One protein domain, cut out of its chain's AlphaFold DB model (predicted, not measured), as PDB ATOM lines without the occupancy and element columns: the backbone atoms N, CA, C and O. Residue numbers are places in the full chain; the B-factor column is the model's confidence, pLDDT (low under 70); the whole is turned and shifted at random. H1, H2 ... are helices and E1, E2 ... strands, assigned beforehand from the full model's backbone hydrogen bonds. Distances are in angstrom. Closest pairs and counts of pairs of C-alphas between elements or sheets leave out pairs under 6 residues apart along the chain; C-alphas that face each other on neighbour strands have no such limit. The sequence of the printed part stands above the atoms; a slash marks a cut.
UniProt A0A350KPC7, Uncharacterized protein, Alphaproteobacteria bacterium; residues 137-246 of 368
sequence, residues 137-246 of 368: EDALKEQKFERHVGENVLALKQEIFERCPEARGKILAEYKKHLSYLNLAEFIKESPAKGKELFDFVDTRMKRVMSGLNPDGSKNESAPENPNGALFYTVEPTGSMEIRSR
ATOM      1  N   GLU A 137     -21.454  48.515   5.617       86.38
ATOM      2  CA  GLU A 137     -21.042  48.034   4.297       86.38
ATOM      3  C   GLU A 137     -19.526  47.815   4.227       86.38
ATOM      4  O   GLU A 137     -19.072  46.728   3.862       86.38
ATOM      5  N   ASP A 138     -18.741  48.807   4.653       84.19
ATOM      6  CA  ASP A 138     -17.279  48.695   4.685       84.19
ATOM      7  C   ASP A 138     -16.837  47.625   5.683       84.19
ATOM      8  O   ASP A 138     -15.950  46.824   5.394       84.19
ATOM      9  N   ALA A 139     -17.526  47.524   6.826       83.69
ATOM     10  CA  ALA A 139     -17.254  46.481   7.807       83.69
ATOM     11  C   ALA A 139     -17.464  45.065   7.238       83.69
ATOM     12  O   ALA A 139     -16.718  44.150   7.601       83.69
ATOM     13  N   LEU A 140     -18.450  44.876   6.353       87.75
ATOM     14  CA  LEU A 140     -18.690  43.603   5.675       87.75
ATOM     15  C   LEU A 140     -17.610  43.306   4.625       87.75
ATOM     16  O   LEU A 140     -17.152  42.165   4.542       87.75
ATOM     17  N   LYS A 141     -17.190  44.308   3.842       88.69
ATOM     18  CA  LYS A 141     -16.091  44.164   2.870       88.69
ATOM     19  C   LYS A 141     -14.785  43.796   3.578       88.69
ATOM     20  O   LYS A 141     -14.160  42.802   3.213       88.69
ATOM     21  N   GLU A 142     -14.442  44.512   4.651       87.62
ATOM     22  CA  GLU A 142     -13.271  44.209   5.482       87.62
ATOM     23  C   GLU A 142     -13.343  42.793   6.058       87.62
ATOM     24  O   GLU A 142     -12.361  42.061   6.006       87.62
ATOM     25  N   GLN A 143     -14.508  42.364   6.558       87.25
ATOM     26  CA  GLN A 143     -14.676  41.016   7.102       87.25
ATOM     27  C   GLN A 143     -14.486  39.920   6.043       87.25
ATOM     28  O   GLN A 143     -13.919  38.871   6.349       87.25
ATOM     29  N   LYS A 144     -14.971  40.133   4.814       90.06
ATOM     30  CA  LYS A 144     -14.764  39.186   3.708       90.06
ATOM     31  C   LYS A 144     -13.282  39.076   3.354       90.06
ATOM     32  O   LYS A 144     -12.792  37.960   3.197       90.06
ATOM     33  N   PHE A 145     -12.579  40.206   3.281       90.44
ATOM     34  CA  PHE A 145     -11.143  40.223   3.006       90.44
ATOM     35  C   PHE A 145     -10.324  39.581   4.135       90.44
ATOM     36  O   PHE A 145      -9.489  38.723   3.879       90.44
ATOM     37  N   GLU A 146     -10.627  39.905   5.393       89.19
ATOM     38  CA  GLU A 146     -10.012  39.291   6.579       89.19
ATOM     39  C   GLU A 146     -10.172  37.763   6.577       89.19
ATOM     40  O   GLU A 146      -9.215  37.035   6.828       89.19
ATOM     41  N   ARG A 147     -11.366  37.267   6.226       90.12
ATOM     42  CA  ARG A 147     -11.618  35.829   6.100       90.12
ATOM     43  C   ARG A 147     -10.794  35.196   4.982       90.12
ATOM     44  O   ARG A 147     -10.207  34.143   5.209       90.12
ATOM     45  N   HIS A 148     -10.742  35.834   3.813       91.44
ATOM     46  CA  HIS A 148      -9.920  35.374   2.694       91.44
ATOM     47  C   HIS A 148      -8.446  35.251   3.097       91.44
ATOM     48  O   HIS A 148      -7.830  34.212   2.858       91.44
ATOM     49  N   VAL A 149      -7.899  36.273   3.760       91.50
ATOM     50  CA  VAL A 149      -6.532  36.244   4.288       91.50
ATOM     51  C   VAL A 149      -6.361  35.091   5.276       91.50
ATOM     52  O   VAL A 149      -5.452  34.280   5.121       91.50
ATOM     53  N   GLY A 150      -7.248  34.988   6.265       90.62
ATOM     54  CA  GLY A 150      -7.166  33.979   7.315       90.62
ATOM     55  C   GLY A 150      -7.175  32.543   6.801       90.62
ATOM     56  O   GLY A 150      -6.333  31.740   7.200       90.62
ATOM     57  N   GLU A 151      -8.081  32.229   5.876       91.38
ATOM     58  CA  GLU A 151      -8.161  30.904   5.252       91.38
ATOM     59  C   GLU A 151      -6.892  30.583   4.443       91.38
ATOM     60  O   GLU A 151      -6.373  29.471   4.537       91.38
ATOM     61  N   ASN A 152      -6.326  31.561   3.724       91.81
ATOM     62  CA  ASN A 152      -5.078  31.366   2.982       91.81
ATOM     63  C   ASN A 152      -3.848  31.231   3.890       91.81
ATOM     64  O   ASN A 152      -2.955  30.452   3.572       91.81
ATOM     65  N   VAL A 153      -3.790  31.928   5.030       91.06
ATOM     66  CA  VAL A 153      -2.705  31.755   6.015       91.06
ATOM     67  C   VAL A 153      -2.746  30.356   6.635       91.06
ATOM     68  O   VAL A 153      -1.704  29.717   6.785       91.06
ATOM     69  N   LEU A 154      -3.940  29.836   6.937       89.75
ATOM     70  CA  LEU A 154      -4.091  28.458   7.416       89.75
ATOM     71  C   LEU A 154      -3.743  27.423   6.336       89.75
ATOM     72  O   LEU A 154      -3.145  26.397   6.656       89.75
ATOM     73  N   ALA A 155      -4.070  27.681   5.067       91.50
ATOM     74  CA  ALA A 155      -3.642  26.824   3.960       91.50
ATOM     75  C   ALA A 155      -2.113  26.850   3.784       91.50
ATOM     76  O   ALA A 155      -1.483  25.800   3.666       91.50
ATOM     77  N   LEU A 156      -1.504  28.038   3.861       93.19
ATOM     78  CA  LEU A 156      -0.055  28.220   3.806       93.19
ATOM     79  C   LEU A 156       0.655  27.454   4.928       93.19
ATOM     80  O   LEU A 156       1.683  26.835   4.683       93.19
ATOM     81  N   LYS A 157       0.092  27.427   6.140       92.12
ATOM     82  CA  LYS A 157       0.605  26.602   7.244       92.12
ATOM     83  C   LYS A 157       0.737  25.125   6.856       92.12
ATOM     84  O   LYS A 157       1.762  24.512   7.146       92.12
ATOM     85  N   GLN A 158      -0.271  24.563   6.188       91.56
ATOM     86  CA  GLN A 158      -0.225  23.170   5.735       91.56
ATOM     87  C   GLN A 158       0.844  22.967   4.656       91.56
ATOM     88  O   GLN A 158       1.649  22.047   4.772       91.56
ATOM     89  N   GLU A 159       0.935  23.880   3.684       93.50
ATOM     90  CA  GLU A 159       1.970  23.846   2.638       93.50
ATOM     91  C   GLU A 159       3.389  23.901   3.236       93.50
ATOM     92  O   GLU A 159       4.289  23.169   2.819       93.50
ATOM     93  N   ILE A 160       3.595  24.724   4.271       93.62
ATOM     94  CA  ILE A 160       4.864  24.781   5.007       93.62
ATOM     95  C   ILE A 160       5.187  23.428   5.634       93.62
ATOM     96  O   ILE A 160       6.324  22.980   5.536       93.62
ATOM     97  N   PHE A 161       4.218  22.768   6.266       92.38
ATOM     98  CA  PHE A 161       4.440  21.472   6.904       92.38
ATOM     99  C   PHE A 161       4.665  20.327   5.919       92.38
ATOM    100  O   PHE A 161       5.320  19.348   6.275       92.38
ATOM    101  N   GLU A 162       4.149  20.427   4.698       92.75
ATOM    102  CA  GLU A 162       4.469  19.490   3.618       92.75
ATOM    103  C   GLU A 162       5.896  19.707   3.105       92.75
ATOM    104  O   GLU A 162       6.643  18.749   2.906       92.75
ATOM    105  N   ARG A 163       6.299  20.973   2.937       92.31
ATOM    106  CA  ARG A 163       7.619  21.354   2.415       92.31
ATOM    107  C   ARG A 163       8.745  21.198   3.439       92.31
ATOM    108  O   ARG A 163       9.870  20.865   3.076       92.31
ATOM    109  N   CYS A 164       8.450  21.474   4.705       92.62
ATOM    110  CA  CYS A 164       9.383  21.478   5.826       92.62
ATOM    111  C   CYS A 164       8.718  20.839   7.062       92.62
ATOM    112  O   CYS A 164       8.289  21.545   7.983       92.62
ATOM    113  N   PRO A 165       8.597  19.497   7.102       91.12
ATOM    114  CA  PRO A 165       7.934  18.791   8.200       91.12
ATOM    115  C   PRO A 165       8.525  19.087   9.585       91.12
ATOM    116  O   PRO A 165       7.797  19.087  10.576       91.12
ATOM    117  N   GLU A 166       9.824  19.377   9.668       90.12
ATOM    118  CA  GLU A 166      10.519  19.720  10.912       90.12
ATOM    119  C   GLU A 166      10.107  21.075  11.513       90.12
ATOM    120  O   GLU A 166      10.449  21.350  12.664       90.12
ATOM    121  N   ALA A 167       9.378  21.910  10.766       90.19
ATOM    122  CA  ALA A 167       8.810  23.159  11.269       90.19
ATOM    123  C   ALA A 167       7.575  22.929  12.165       90.19
ATOM    124  O   ALA A 167       7.173  23.834  12.904       90.19
ATOM    125  N   ARG A 168       6.965  21.730  12.137       89.44
ATOM    126  CA  ARG A 168       5.815  21.386  12.994       89.44
ATOM    127  C   ARG A 168       6.165  21.542  14.471       89.44
ATOM    128  O   ARG A 168       7.168  21.013  14.942       89.44
ATOM    129  N   GLY A 169       5.323  22.276  15.197       84.31
ATOM    130  CA  GLY A 169       5.532  22.584  16.615       84.31
ATOM    131  C   GLY A 169       6.634  23.614  16.902       84.31
ATOM    132  O   GLY A 169       6.871  23.914  18.067       84.31
ATOM    133  N   LYS A 170       7.291  24.164  15.870       87.81
ATOM    134  CA  LYS A 170       8.357  25.179  15.991       87.81
ATOM    135  C   LYS A 170       7.999  26.525  15.376       87.81
ATOM    136  O   LYS A 170       8.727  27.501  15.539       87.81
ATOM    137  N   ILE A 171       6.903  26.564  14.630       88.25
ATOM    138  CA  ILE A 171       6.340  27.779  14.062       88.25
ATOM    139  C   ILE A 171       4.920  27.934  14.591       88.25
ATOM    140  O   ILE A 171       4.232  26.941  14.832       88.25
ATOM    141  N   LEU A 172       4.477  29.175  14.742       84.94
ATOM    142  CA  LEU A 172       3.092  29.484  15.085       84.94
ATOM    143  C   LEU A 172       2.436  30.113  13.868       84.94
ATOM    144  O   LEU A 172       2.949  31.095  13.348       84.94
ATOM    145  N   ALA A 173       1.321  29.556  13.416       85.81
ATOM    146  CA  ALA A 173       0.537  30.119  12.329       85.81
ATOM    147  C   ALA A 173      -0.937  30.024  12.697       85.81
ATOM    148  O   ALA A 173      -1.467  28.925  12.886       85.81
ATOM    149  N   GLU A 174      -1.577  31.180  12.817       83.31
ATOM    150  CA  GLU A 174      -2.919  31.297  13.368       83.31
ATOM    151  C   GLU A 174      -3.739  32.308  12.571       83.31
ATOM    152  O   GLU A 174      -3.252  33.356  12.135       83.31
ATOM    153  N   TYR A 175      -5.026  31.999  12.440       85.31
ATOM    154  CA  TYR A 175      -6.042  32.947  12.017       85.31
ATOM    155  C   TYR A 175      -7.027  33.145  13.161       85.31
ATOM    156  O   TYR A 175      -7.866  32.293  13.458       85.31
ATOM    157  N   LYS A 176      -6.939  34.312  13.789       79.62
ATOM    158  CA  LYS A 176      -7.924  34.805  14.749       79.62
ATOM    159  C   LYS A 176      -8.795  35.847  14.042       79.62
ATOM    160  O   LYS A 176      -8.338  36.469  13.089       79.62
ATOM    161  N   LYS A 177     -10.026  36.097  14.524       68.44
ATOM    162  CA  LYS A 177     -11.039  37.049  13.963       68.44
ATOM    163  C   LYS A 177     -10.608  38.536  13.867       68.44
ATOM    164  O   LYS A 177     -11.439  39.443  13.933       68.44
ATOM    165  N   HIS A 178      -9.318  38.804  13.904       71.50
ATOM    166  CA  HIS A 178      -8.720  40.122  13.913       71.50
ATOM    167  C   HIS A 178      -7.257  40.121  13.476       71.50
ATOM    168  O   HIS A 178      -6.755  41.184  13.141       71.50
ATOM    169  N   LEU A 179      -6.586  38.972  13.475       80.94
ATOM    170  CA  LEU A 179      -5.161  38.873  13.222       80.94
ATOM    171  C   LEU A 179      -4.888  37.544  12.531       80.94
ATOM    172  O   LEU A 179      -5.250  36.485  13.050       80.94
ATOM    173  N   SER A 180      -4.230  37.610  11.383       87.75
ATOM    174  CA  SER A 180      -3.616  36.445  10.760       87.75
ATOM    175  C   SER A 180      -2.117  36.611  10.877       87.75
ATOM    176  O   SER A 180      -1.583  37.610  10.401       87.75
ATOM    177  N   TYR A 181      -1.436  35.670  11.518       88.31
ATOM    178  CA  TYR A 181       0.003  35.786  11.713       88.31
ATOM    179  C   TYR A 181       0.713  34.455  11.531       88.31
ATOM    180  O   TYR A 181       0.121  33.382  11.667       88.31
ATOM    181  N   LEU A 182       2.000  34.564  11.226       91.44
ATOM    182  CA  LEU A 182       2.935  33.467  11.123       91.44
ATOM    183  C   LEU A 182       4.260  33.882  11.764       91.44
ATOM    184  O   LEU A 182       4.840  34.900  11.398       91.44
ATOM    185  N   ASN A 183       4.736  33.109  12.732       90.25
ATOM    186  CA  ASN A 183       5.977  33.362  13.448       90.25
ATOM    187  C   ASN A 183       6.959  32.202  13.239       90.25
ATOM    188  O   ASN A 183       6.703  31.074  13.667       90.25
ATOM    189  N   LEU A 184       8.078  32.508  12.578       92.25
ATOM    190  CA  LEU A 184       9.182  31.589  12.274       92.25
ATOM    191  C   LEU A 184      10.394  31.774  13.197       92.25
ATOM    192  O   LEU A 184      11.402  31.094  13.008       92.25
ATOM    193  N   ALA A 185      10.345  32.703  14.155       88.94
ATOM    194  CA  ALA A 185      11.531  33.169  14.869       88.94
ATOM    195  C   ALA A 185      12.290  32.041  15.585       88.94
ATOM    196  O   ALA A 185      13.521  32.012  15.568       88.94
ATOM    197  N   GLU A 186      11.571  31.095  16.192       88.31
ATOM    198  CA  GLU A 186      12.188  29.960  16.891       88.31
ATOM    199  C   GLU A 186      12.864  29.009  15.904       88.31
ATOM    200  O   GLU A 186      14.029  28.652  16.070       88.31
ATOM    201  N   PHE A 187      12.167  28.681  14.816       92.25
ATOM    202  CA  PHE A 187      12.701  27.832  13.761       92.25
ATOM    203  C   PHE A 187      13.941  28.436  13.086       92.25
ATOM    204  O   PHE A 187      14.921  27.732  12.849       92.25
ATOM    205  N   ILE A 188      13.942  29.749  12.829       92.88
ATOM    206  CA  ILE A 188      15.100  30.461  12.264       92.88
ATOM    207  C   ILE A 188      16.302  30.387  13.210       92.88
ATOM    208  O   ILE A 188      17.422  30.178  12.744       92.88
ATOM    209  N   LYS A 189      16.097  30.520  14.526       90.38
ATOM    210  CA  LYS A 189      17.185  30.391  15.510       90.38
ATOM    211  C   LYS A 189      17.794  28.990  15.509       90.38
ATOM    212  O   LYS A 189      19.014  28.864  15.566       90.38
ATOM    213  N   GLU A 190      16.967  27.951  15.438       91.00
ATOM    214  CA  GLU A 190      17.437  26.561  15.442       91.00
ATOM    215  C   GLU A 190      18.053  26.121  14.109       91.00
ATOM    216  O   GLU A 190      18.957  25.288  14.080       91.00
ATOM    217  N   SER A 191      17.547  26.631  12.987       91.62
ATOM    218  CA  SER A 191      17.955  26.216  11.641       91.62
ATOM    219  C   SER A 191      18.066  27.417  10.695       91.62
ATOM    220  O   SER A 191      17.236  27.560   9.800       91.62
ATOM    221  N   PRO A 192      19.112  28.262  10.812       92.38
ATOM    222  CA  PRO A 192      19.170  29.556  10.124       92.38
ATOM    223  C   PRO A 192      19.030  29.502   8.600       92.38
ATOM    224  O   PRO A 192      18.289  30.292   8.021       92.38
ATOM    225  N   ALA A 193      19.706  28.560   7.932       92.38
ATOM    226  CA  ALA A 193      19.667  28.462   6.472       92.38
ATOM    227  C   ALA A 193      18.274  28.056   5.954       92.38
ATOM    228  O   ALA A 193      17.708  28.743   5.106       92.38
ATOM    229  N   LYS A 194      17.694  26.985   6.516       92.25
ATOM    230  CA  LYS A 194      16.332  26.530   6.186       92.25
ATOM    231  C   LYS A 194      15.276  27.544   6.613       92.25
ATOM    232  O   LYS A 194      14.315  27.778   5.893       92.25
ATOM    233  N   GLY A 195      15.472  28.168   7.771       92.50
ATOM    234  CA  GLY A 195      14.603  29.209   8.299       92.50
ATOM    235  C   GLY A 195      14.553  30.429   7.389       92.50
ATOM    236  O   GLY A 195      13.468  30.947   7.155       92.50
ATOM    237  N   LYS A 196      15.688  30.844   6.812       92.75
ATOM    238  CA  LYS A 196      15.724  31.918   5.811       92.75
ATOM    239  C   LYS A 196      14.966  31.539   4.536       92.75
ATOM    240  O   LYS A 196      14.155  32.324   4.061       92.75
ATOM    241  N   GLU A 197      15.195  30.343   3.998       94.19
ATOM    242  CA  GLU A 197      14.469  29.878   2.808       94.19
ATOM    243  C   GLU A 197      12.954  29.833   3.053       94.19
ATOM    244  O   GLU A 197      12.159  30.258   2.211       94.19
ATOM    245  N   LEU A 198      12.552  29.339   4.226       94.12
ATOM    246  CA  LEU A 198      11.157  29.301   4.632       94.12
ATOM    247  C   LEU A 198      10.587  30.713   4.816       94.12
ATOM    248  O   LEU A 198       9.477  30.976   4.364       94.12
ATOM    249  N   PHE A 199      11.348  31.626   5.420       94.50
ATOM    250  CA  PHE A 199      10.977  33.033   5.562       94.50
ATOM    251  C   PHE A 199      10.697  33.680   4.202       94.50
ATOM    252  O   PHE A 199       9.616  34.226   4.011       94.50
ATOM    253  N   ASP A 200      11.616  33.559   3.240       94.00
ATOM    254  CA  ASP A 200      11.465  34.161   1.905       94.00
ATOM    255  C   ASP A 200      10.242  33.581   1.160       94.00
ATOM    256  O   ASP A 200       9.497  34.296   0.475       94.00
ATOM    257  N   PHE A 201       9.998  32.277   1.333       94.62
ATOM    258  CA  PHE A 201       8.821  31.593   0.801       94.62
ATOM    259  C   PHE A 201       7.514  32.121   1.412       94.62
ATOM    260  O   PHE A 201       6.584  32.460   0.671       94.62
ATOM    261  N   VAL A 202       7.441  32.226   2.742       94.75
ATOM    262  CA  VAL A 202       6.251  32.730   3.443       94.75
ATOM    263  C   VAL A 202       6.006  34.196   3.108       94.75
ATOM    264  O   VAL A 202       4.880  34.544   2.771       94.75
ATOM    265  N   ASP A 203       7.035  35.041   3.124       94.88
ATOM    266  CA  ASP A 203       6.917  36.463   2.780       94.88
ATOM    267  C   ASP A 203       6.351  36.651   1.362       94.88
ATOM    268  O   ASP A 203       5.400  37.409   1.142       94.88
ATOM    269  N   THR A 204       6.841  35.863   0.401       95.06
ATOM    270  CA  THR A 204       6.299  35.842  -0.966       95.06
ATOM    271  C   THR A 204       4.826  35.424  -0.994       95.06
ATOM    272  O   THR A 204       4.012  36.051  -1.679       95.06
ATOM    273  N   ARG A 205       4.458  34.371  -0.255       94.06
ATOM    274  CA  ARG A 205       3.078  33.865  -0.174       94.06
ATOM    275  C   ARG A 205       2.134  34.880   0.474       94.06
ATOM    276  O   ARG A 205       1.079  35.159  -0.088       94.06
ATOM    277  N   MET A 206       2.534  35.496   1.582       94.31
ATOM    278  CA  MET A 206       1.759  36.523   2.286       94.31
ATOM    279  C   MET A 206       1.508  37.752   1.401       94.31
ATOM    280  O   MET A 206       0.376  38.230   1.310       94.31
ATOM    281  N   LYS A 207       2.525  38.217   0.660       94.56
ATOM    282  CA  LYS A 207       2.381  39.309  -0.322       94.56
ATOM    283  C   LYS A 207       1.398  38.966  -1.446       94.56
ATOM    284  O   LYS A 207       0.636  39.836  -1.874       94.56
ATOM    285  N   ARG A 208       1.384  37.709  -1.910       94.19
ATOM    286  CA  ARG A 208       0.417  37.224  -2.913       94.19
ATOM    287  C   ARG A 208      -1.008  37.220  -2.370       94.19
ATOM    288  O   ARG A 208      -1.882  37.769  -3.033       94.19
ATOM    289  N   VAL A 209      -1.219  36.714  -1.153       92.50
ATOM    290  CA  VAL A 209      -2.528  36.751  -0.472       92.50
ATOM    291  C   VAL A 209      -3.042  38.187  -0.358       92.50
ATOM    292  O   VAL A 209      -4.169  38.474  -0.752       92.50
ATOM    293  N   MET A 210      -2.195  39.121   0.086       93.06
ATOM    294  CA  MET A 210      -2.556  40.542   0.173       93.06
ATOM    295  C   MET A 210      -2.921  41.177  -1.170       93.06
ATOM    296  O   MET A 210      -3.703  42.125  -1.203       93.06
ATOM    297  N   SER A 211      -2.345  40.670  -2.258       91.44
ATOM    298  CA  SER A 211      -2.555  41.176  -3.615       91.44
ATOM    299  C   SER A 211      -3.679  40.445  -4.359       91.44
ATOM    300  O   SER A 211      -3.880  40.706  -5.543       91.44
ATOM    301  N   GLY A 212      -4.386  39.511  -3.709       90.31
ATOM    302  CA  GLY A 212      -5.416  38.697  -4.361       90.31
ATOM    303  C   GLY A 212      -4.853  37.815  -5.481       90.31
ATOM    304  O   GLY A 212      -5.487  37.639  -6.522       90.31
ATOM    305  N   LEU A 213      -3.634  37.298  -5.303       92.38
ATOM    306  CA  LEU A 213      -2.973  36.406  -6.253       92.38
ATOM    307  C   LEU A 213      -3.016  34.956  -5.767       92.38
ATOM    308  O   LEU A 213      -2.939  34.674  -4.571       92.38
ATOM    309  N   ASN A 214      -3.086  34.029  -6.717       88.94
ATOM    310  CA  ASN A 214      -2.932  32.599  -6.478       88.94
ATOM    311  C   ASN A 214      -1.495  32.250  -6.049       88.94
ATOM    312  O   ASN A 214      -0.564  33.048  -6.232       88.94
ATOM    313  N   PRO A 215      -1.261  31.024  -5.542       87.25
ATOM    314  CA  PRO A 215       0.078  30.555  -5.215       87.25
ATOM    315  C   PRO A 215       1.069  30.623  -6.387       87.25
ATOM    316  O   PRO A 215       2.249  30.851  -6.162       87.25
ATOM    317  N   ASP A 216       0.666  30.485  -7.642       89.69
ATOM    318  CA  ASP A 216       1.580  30.628  -8.788       89.69
ATOM    319  C   ASP A 216       1.878  32.096  -9.171       89.69
ATOM    320  O   ASP A 216       2.757  32.353  -9.990       89.69
ATOM    321  N   GLY A 217       1.206  33.067  -8.540       90.19
ATOM    322  CA  GLY A 217       1.301  34.496  -8.848       90.19
ATOM    323  C   GLY A 217       0.284  34.991  -9.882       90.19
ATOM    324  O   GLY A 217       0.278  36.182 -10.184       90.19
ATOM    325  N   SER A 218      -0.582  34.119 -10.407       93.62
ATOM    326  CA  SER A 218      -1.687  34.515 -11.287       93.62
ATOM    327  C   SER A 218      -2.796  35.245 -10.519       93.62
ATOM    328  O   SER A 218      -2.906  35.138  -9.295       93.62
ATOM    329  N   LYS A 219      -3.635  36.007 -11.230       92.12
ATOM    330  CA  LYS A 219      -4.767  36.724 -10.629       92.12
ATOM    331  C   LYS A 219      -5.820  35.741 -10.104       92.12
ATOM    332  O   LYS A 219      -6.249  34.849 -10.834       92.12
ATOM    333  N   ASN A 220      -6.273  35.934  -8.865       91.06
ATOM    334  CA  ASN A 220      -7.397  35.189  -8.303       91.06
ATOM    335  C   ASN A 220      -8.699  35.995  -8.451       91.06
ATOM    336  O   ASN A 220      -8.965  36.904  -7.672       91.06
ATOM    337  N   GLU A 221      -9.543  35.638  -9.423       90.31
ATOM    338  CA  GLU A 221     -10.829  36.323  -9.673       90.31
ATOM    339  C   GLU A 221     -11.842  36.181  -8.517       90.31
ATOM    340  O   GLU A 221     -12.805  36.939  -8.439       90.31
ATOM    341  N   SER A 222     -11.634  35.222  -7.608       87.94
ATOM    342  CA  SER A 222     -12.485  35.019  -6.428       87.94
ATOM    343  C   SER A 222     -11.994  35.766  -5.184       87.94
ATOM    344  O   SER A 222     -12.701  35.794  -4.170       87.94
ATOM    345  N   ALA A 223     -10.799  36.365  -5.235       89.88
ATOM    346  CA  ALA A 223     -10.259  37.106  -4.107       89.88
ATOM    347  C   ALA A 223     -11.058  38.409  -3.909       89.88
ATOM    348  O   ALA A 223     -11.182  39.200  -4.847       89.88
ATOM    349  N   PRO A 224     -11.609  38.664  -2.707       91.12
ATOM    350  CA  PRO A 224     -12.181  39.966  -2.403       91.12
ATOM    351  C   PRO A 224     -11.100  41.047  -2.510       91.12
ATOM    352  O   PRO A 224      -9.936  40.814  -2.193       91.12
ATOM    353  N   GLU A 225     -11.490  42.249  -2.923       87.50
ATOM    354  CA  GLU A 225     -10.600  43.409  -2.883       87.50
ATOM    355  C   GLU A 225     -10.332  43.824  -1.426       87.50
ATOM    356  O   GLU A 225     -11.227  43.738  -0.583       87.50
ATOM    357  N   ASN A 226      -9.115  44.294  -1.131       87.81
ATOM    358  CA  ASN A 226      -8.781  44.920   0.148       87.81
ATOM    359  C   ASN A 226      -9.369  46.345   0.186       87.81
ATOM    360  O   ASN A 226      -8.768  47.260  -0.390       87.81
ATOM    361  N   PRO A 227     -10.527  46.569   0.833       83.06
ATOM    362  CA  PRO A 227     -11.277  47.808   0.658       83.06
ATOM    363  C   PRO A 227     -10.472  48.992   1.199       83.06
ATOM    364  O   PRO A 227     -10.128  49.016   2.377       83.06
ATOM    365  N   ASN A 228     -10.152  49.969   0.345       81.94
ATOM    366  CA  ASN A 228      -9.361  51.158   0.703       81.94
ATOM    367  C   ASN A 228      -8.013  50.835   1.390       81.94
ATOM    368  O   ASN A 228      -7.513  51.628   2.191       81.94
ATOM    369  N   GLY A 229      -7.431  49.657   1.129       83.44
ATOM    370  CA  GLY A 229      -6.215  49.209   1.811       83.44
ATOM    371  C   GLY A 229      -6.394  49.019   3.324       83.44
ATOM    372  O   GLY A 229      -5.444  49.255   4.077       83.44
ATOM    373  N   ALA A 230      -7.599  48.644   3.770       85.38
ATOM    374  CA  ALA A 230      -7.966  48.503   5.178       85.38
ATOM    375  C   ALA A 230      -7.111  47.490   5.940       85.38
ATOM    376  O   ALA A 230      -6.874  47.696   7.127       85.38
ATOM    377  N   LEU A 231      -6.641  46.416   5.302       88.94
ATOM    378  CA  LEU A 231      -5.669  45.495   5.893       88.94
ATOM    379  C   LEU A 231      -4.271  45.761   5.334       88.94
ATOM    380  O   LEU A 231      -4.109  46.159   4.180       88.94
ATOM    381  N   PHE A 232      -3.254  45.532   6.152       88.62
ATOM    382  CA  PHE A 232      -1.858  45.677   5.768       88.62
ATOM    383  C   PHE A 232      -1.024  44.526   6.311       88.62
ATOM    384  O   PHE A 232      -1.410  43.864   7.271       88.62
ATOM    385  N   TYR A 233       0.112  44.311   5.658       91.12
ATOM    386  CA  TYR A 233       1.068  43.268   5.978       91.12
ATOM    387  C   TYR A 233       2.317  43.879   6.602       91.12
ATOM    388  O   TYR A 233       2.880  44.833   6.054       91.12
ATOM    389  N   THR A 234       2.743  43.330   7.732       87.62
ATOM    390  CA  THR A 234       3.970  43.706   8.434       87.62
ATOM    391  C   THR A 234       4.864  42.495   8.626       87.62
ATOM    392  O   THR A 234       4.405  41.370   8.824       87.62
ATOM    393  N   VAL A 235       6.167  42.751   8.538       87.75
ATOM    394  CA  VAL A 235       7.222  41.749   8.662       87.75
ATOM    395  C   VAL A 235       8.255  42.276   9.631       87.75
ATOM    396  O   VAL A 235       8.860  43.323   9.396       87.75
ATOM    397  N   GLU A 236       8.465  41.543  10.713       80.94
ATOM    398  CA  GLU A 236       9.560  41.790  11.629       80.94
ATOM    399  C   GLU A 236      10.815  41.034  11.173       80.94
ATOM    400  O   GLU A 236      10.727  39.868  10.770       80.94
ATOM    401  N   PRO A 237      12.013  41.636  11.308       73.00
ATOM    402  CA  PRO A 237      13.277  40.968  10.979       73.00
ATOM    403  C   PRO A 237      13.521  39.665  11.753       73.00
ATOM    404  O   PRO A 237      14.336  38.844  11.346       73.00
ATOM    405  N   THR A 238      12.838  39.486  12.884       75.25
ATOM    406  CA  THR A 238      12.905  38.302  13.747       75.25
ATOM    407  C   THR A 238      12.245  37.070  13.130       75.25
ATOM    408  O   THR A 238      12.541  35.962  13.570       75.25
ATOM    409  N   GLY A 239      11.381  37.237  12.122       82.31
ATOM    410  CA  GLY A 239      10.604  36.150  11.521       82.31
ATOM    411  C   GLY A 239       9.115  36.157  11.861       82.31
ATOM    412  O   GLY A 239       8.428  35.198  11.511       82.31
ATOM    413  N   SER A 240       8.613  37.197  12.535       86.62
ATOM    414  CA  SER A 240       7.178  37.404  12.757       86.62
ATOM    415  C   SER A 240       6.553  38.143  11.574       86.62
ATOM    416  O   SER A 240       7.072  39.159  11.116       86.62
ATOM    417  N   MET A 241       5.450  37.624  11.054       91.19
ATOM    418  CA  MET A 241       4.739  38.141   9.891       91.19
ATOM    419  C   MET A 241       3.256  38.216  10.216       91.19
ATOM    420  O   MET A 241       2.664  37.214  10.609       91.19
ATOM    421  N   GLU A 242       2.628  39.368  10.021       89.31
ATOM    422  CA  GLU A 242       1.225  39.563  10.382       89.31
ATOM    423  C   GLU A 242       0.461  40.327   9.302       89.31
ATOM    424  O   GLU A 242       0.982  41.243   8.667       89.31
ATOM    425  N   ILE A 243      -0.802  39.960   9.108       88.81
ATOM    426  CA  ILE A 243      -1.778  40.751   8.368       88.81
ATOM    427  C   ILE A 243      -2.858  41.182   9.350       88.81
ATOM    428  O   ILE A 243      -3.517  40.351   9.987       88.81
ATOM    429  N   ARG A 244      -3.060  42.495   9.450       85.25
ATOM    430  CA  ARG A 244      -4.047  43.093  10.355       85.25
ATOM    431  C   ARG A 244      -4.692  44.335   9.764       85.25
ATOM    432  O   ARG A 244      -4.214  44.907   8.787       85.25
ATOM    433  N   SER A 245      -5.813  44.745  10.351       82.88
ATOM    434  CA  SER A 245      -6.531  45.950   9.922       82.88
ATOM    435  C   SER A 245      -5.824  47.218  10.413       82.88
ATOM    436  O   SER A 245      -5.365  47.286  11.550       82.88
ATOM    437  N   ARG A 246      -5.785  48.261   9.578       80.38
ATOM    438  CA  ARG A 246      -5.313  49.616   9.915       80.38
ATOM    439  C   ARG A 246      -6.114  50.249  11.043       80.38
ATOM    440  O   ARG A 246      -5.582  51.071  11.777       80.38
TER     441      ARG A 246
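Overview. This is residues 137 to 246 of the 368 residues of an uncharacterized protein of Alphaproteobacteria bacterium (UniProt A0A350KPC7). A four-stranded antiparallel sheet has two long helices, H1 and H3, lying over one of its faces and running along its strands in opposite ways, while its other face is bare. The short helix H2 sits at one end of the sheet, just before H3, and a long loop, residues 211 to 230, leads from H3 back to the strand E3. The printed part has 110 residues with three named helices and four named strands, in the order H1, E1, E2, H2, H3, E3, E4; the sheet's order is E1, E2, E4, E3. The class is mixed, helices and strands, in two layers, that is, helices on one face of a sheet. The whole is compact, with a radius of gyration of the C-alphas of 13.8 A, and elongated, with spans of 45 by 26 by 20 A.

Arrangement. H1, residues 137 to 163, is on the sheet at a height over the sheet of 7.9 A. It lies over E1, residues 172 to 176, and E2, residues 179 to 183, along the strands, at 19 degrees to E1 on the local plane; its closest C-alphas to E1 are those of Gly 150 and Tyr 175, 4.9 A. E1 and E2 form a hairpin, with N 174 and O 181 within hydrogen-bond range at 3.0 A. H2, residues 185 to 190, only grazes the sheet, with residues 185 to 187. H3, residues 192 to 210, touches H2 only at the corner by their link, where the closest C-alphas, of Ile 188 and Gly 195, are 4.2 A apart. With residues 149 to 160 alone H1 touches H3, at a shallow tilt of 30 degrees, opposite ways; the closest C-alphas are those of Val 149 and Val 209, 6.2 A. H3 is on the same face as H1, at a height over the sheet of 9.5 A, over E4, residues 240 to 245, and only just over E3, residues 231 to 235, with 3 of its C-alphas falling on E3. E3 and E4 form a hairpin, with N 234 and O 242 at 2.9 A; between E2 and E4, N 182 and O 241 are at 2.8 A, both within hydrogen-bond range. E2, H2, H3 and E3 make a split strand-helix-strand unit, two strands running the same way with helices between them in the chain and E4 between them in the sheet; its crossover is right-handed. In H1, H2 and H3 every O i to N i+4 pair is within hydrogen-bond range.

Along the chain. H1 begins at C-alpha 137, (-21.042, 48.034, 4.297), and is 39.2 A long. E1 is 12.2 A, E2 12.4 A and H2 8.9 A long. H3 begins at C-alpha 192, (19.170, 29.556, 10.124), and is 26.3 A long. E3 is 13.7 A long, and E4, 16.4 A, ends at C-alpha 245, (-6.531, 45.950, 9.922).

Size, cuts and confidence. The two C-alphas farthest apart, those of Glu 137 and Glu 190, are 45.5 A apart. The printed part has no cut. The link from H3 to E3, with 20 residues, is long. The mean pLDDT of the printed part is 89.0, and residue 177 alone is under 70.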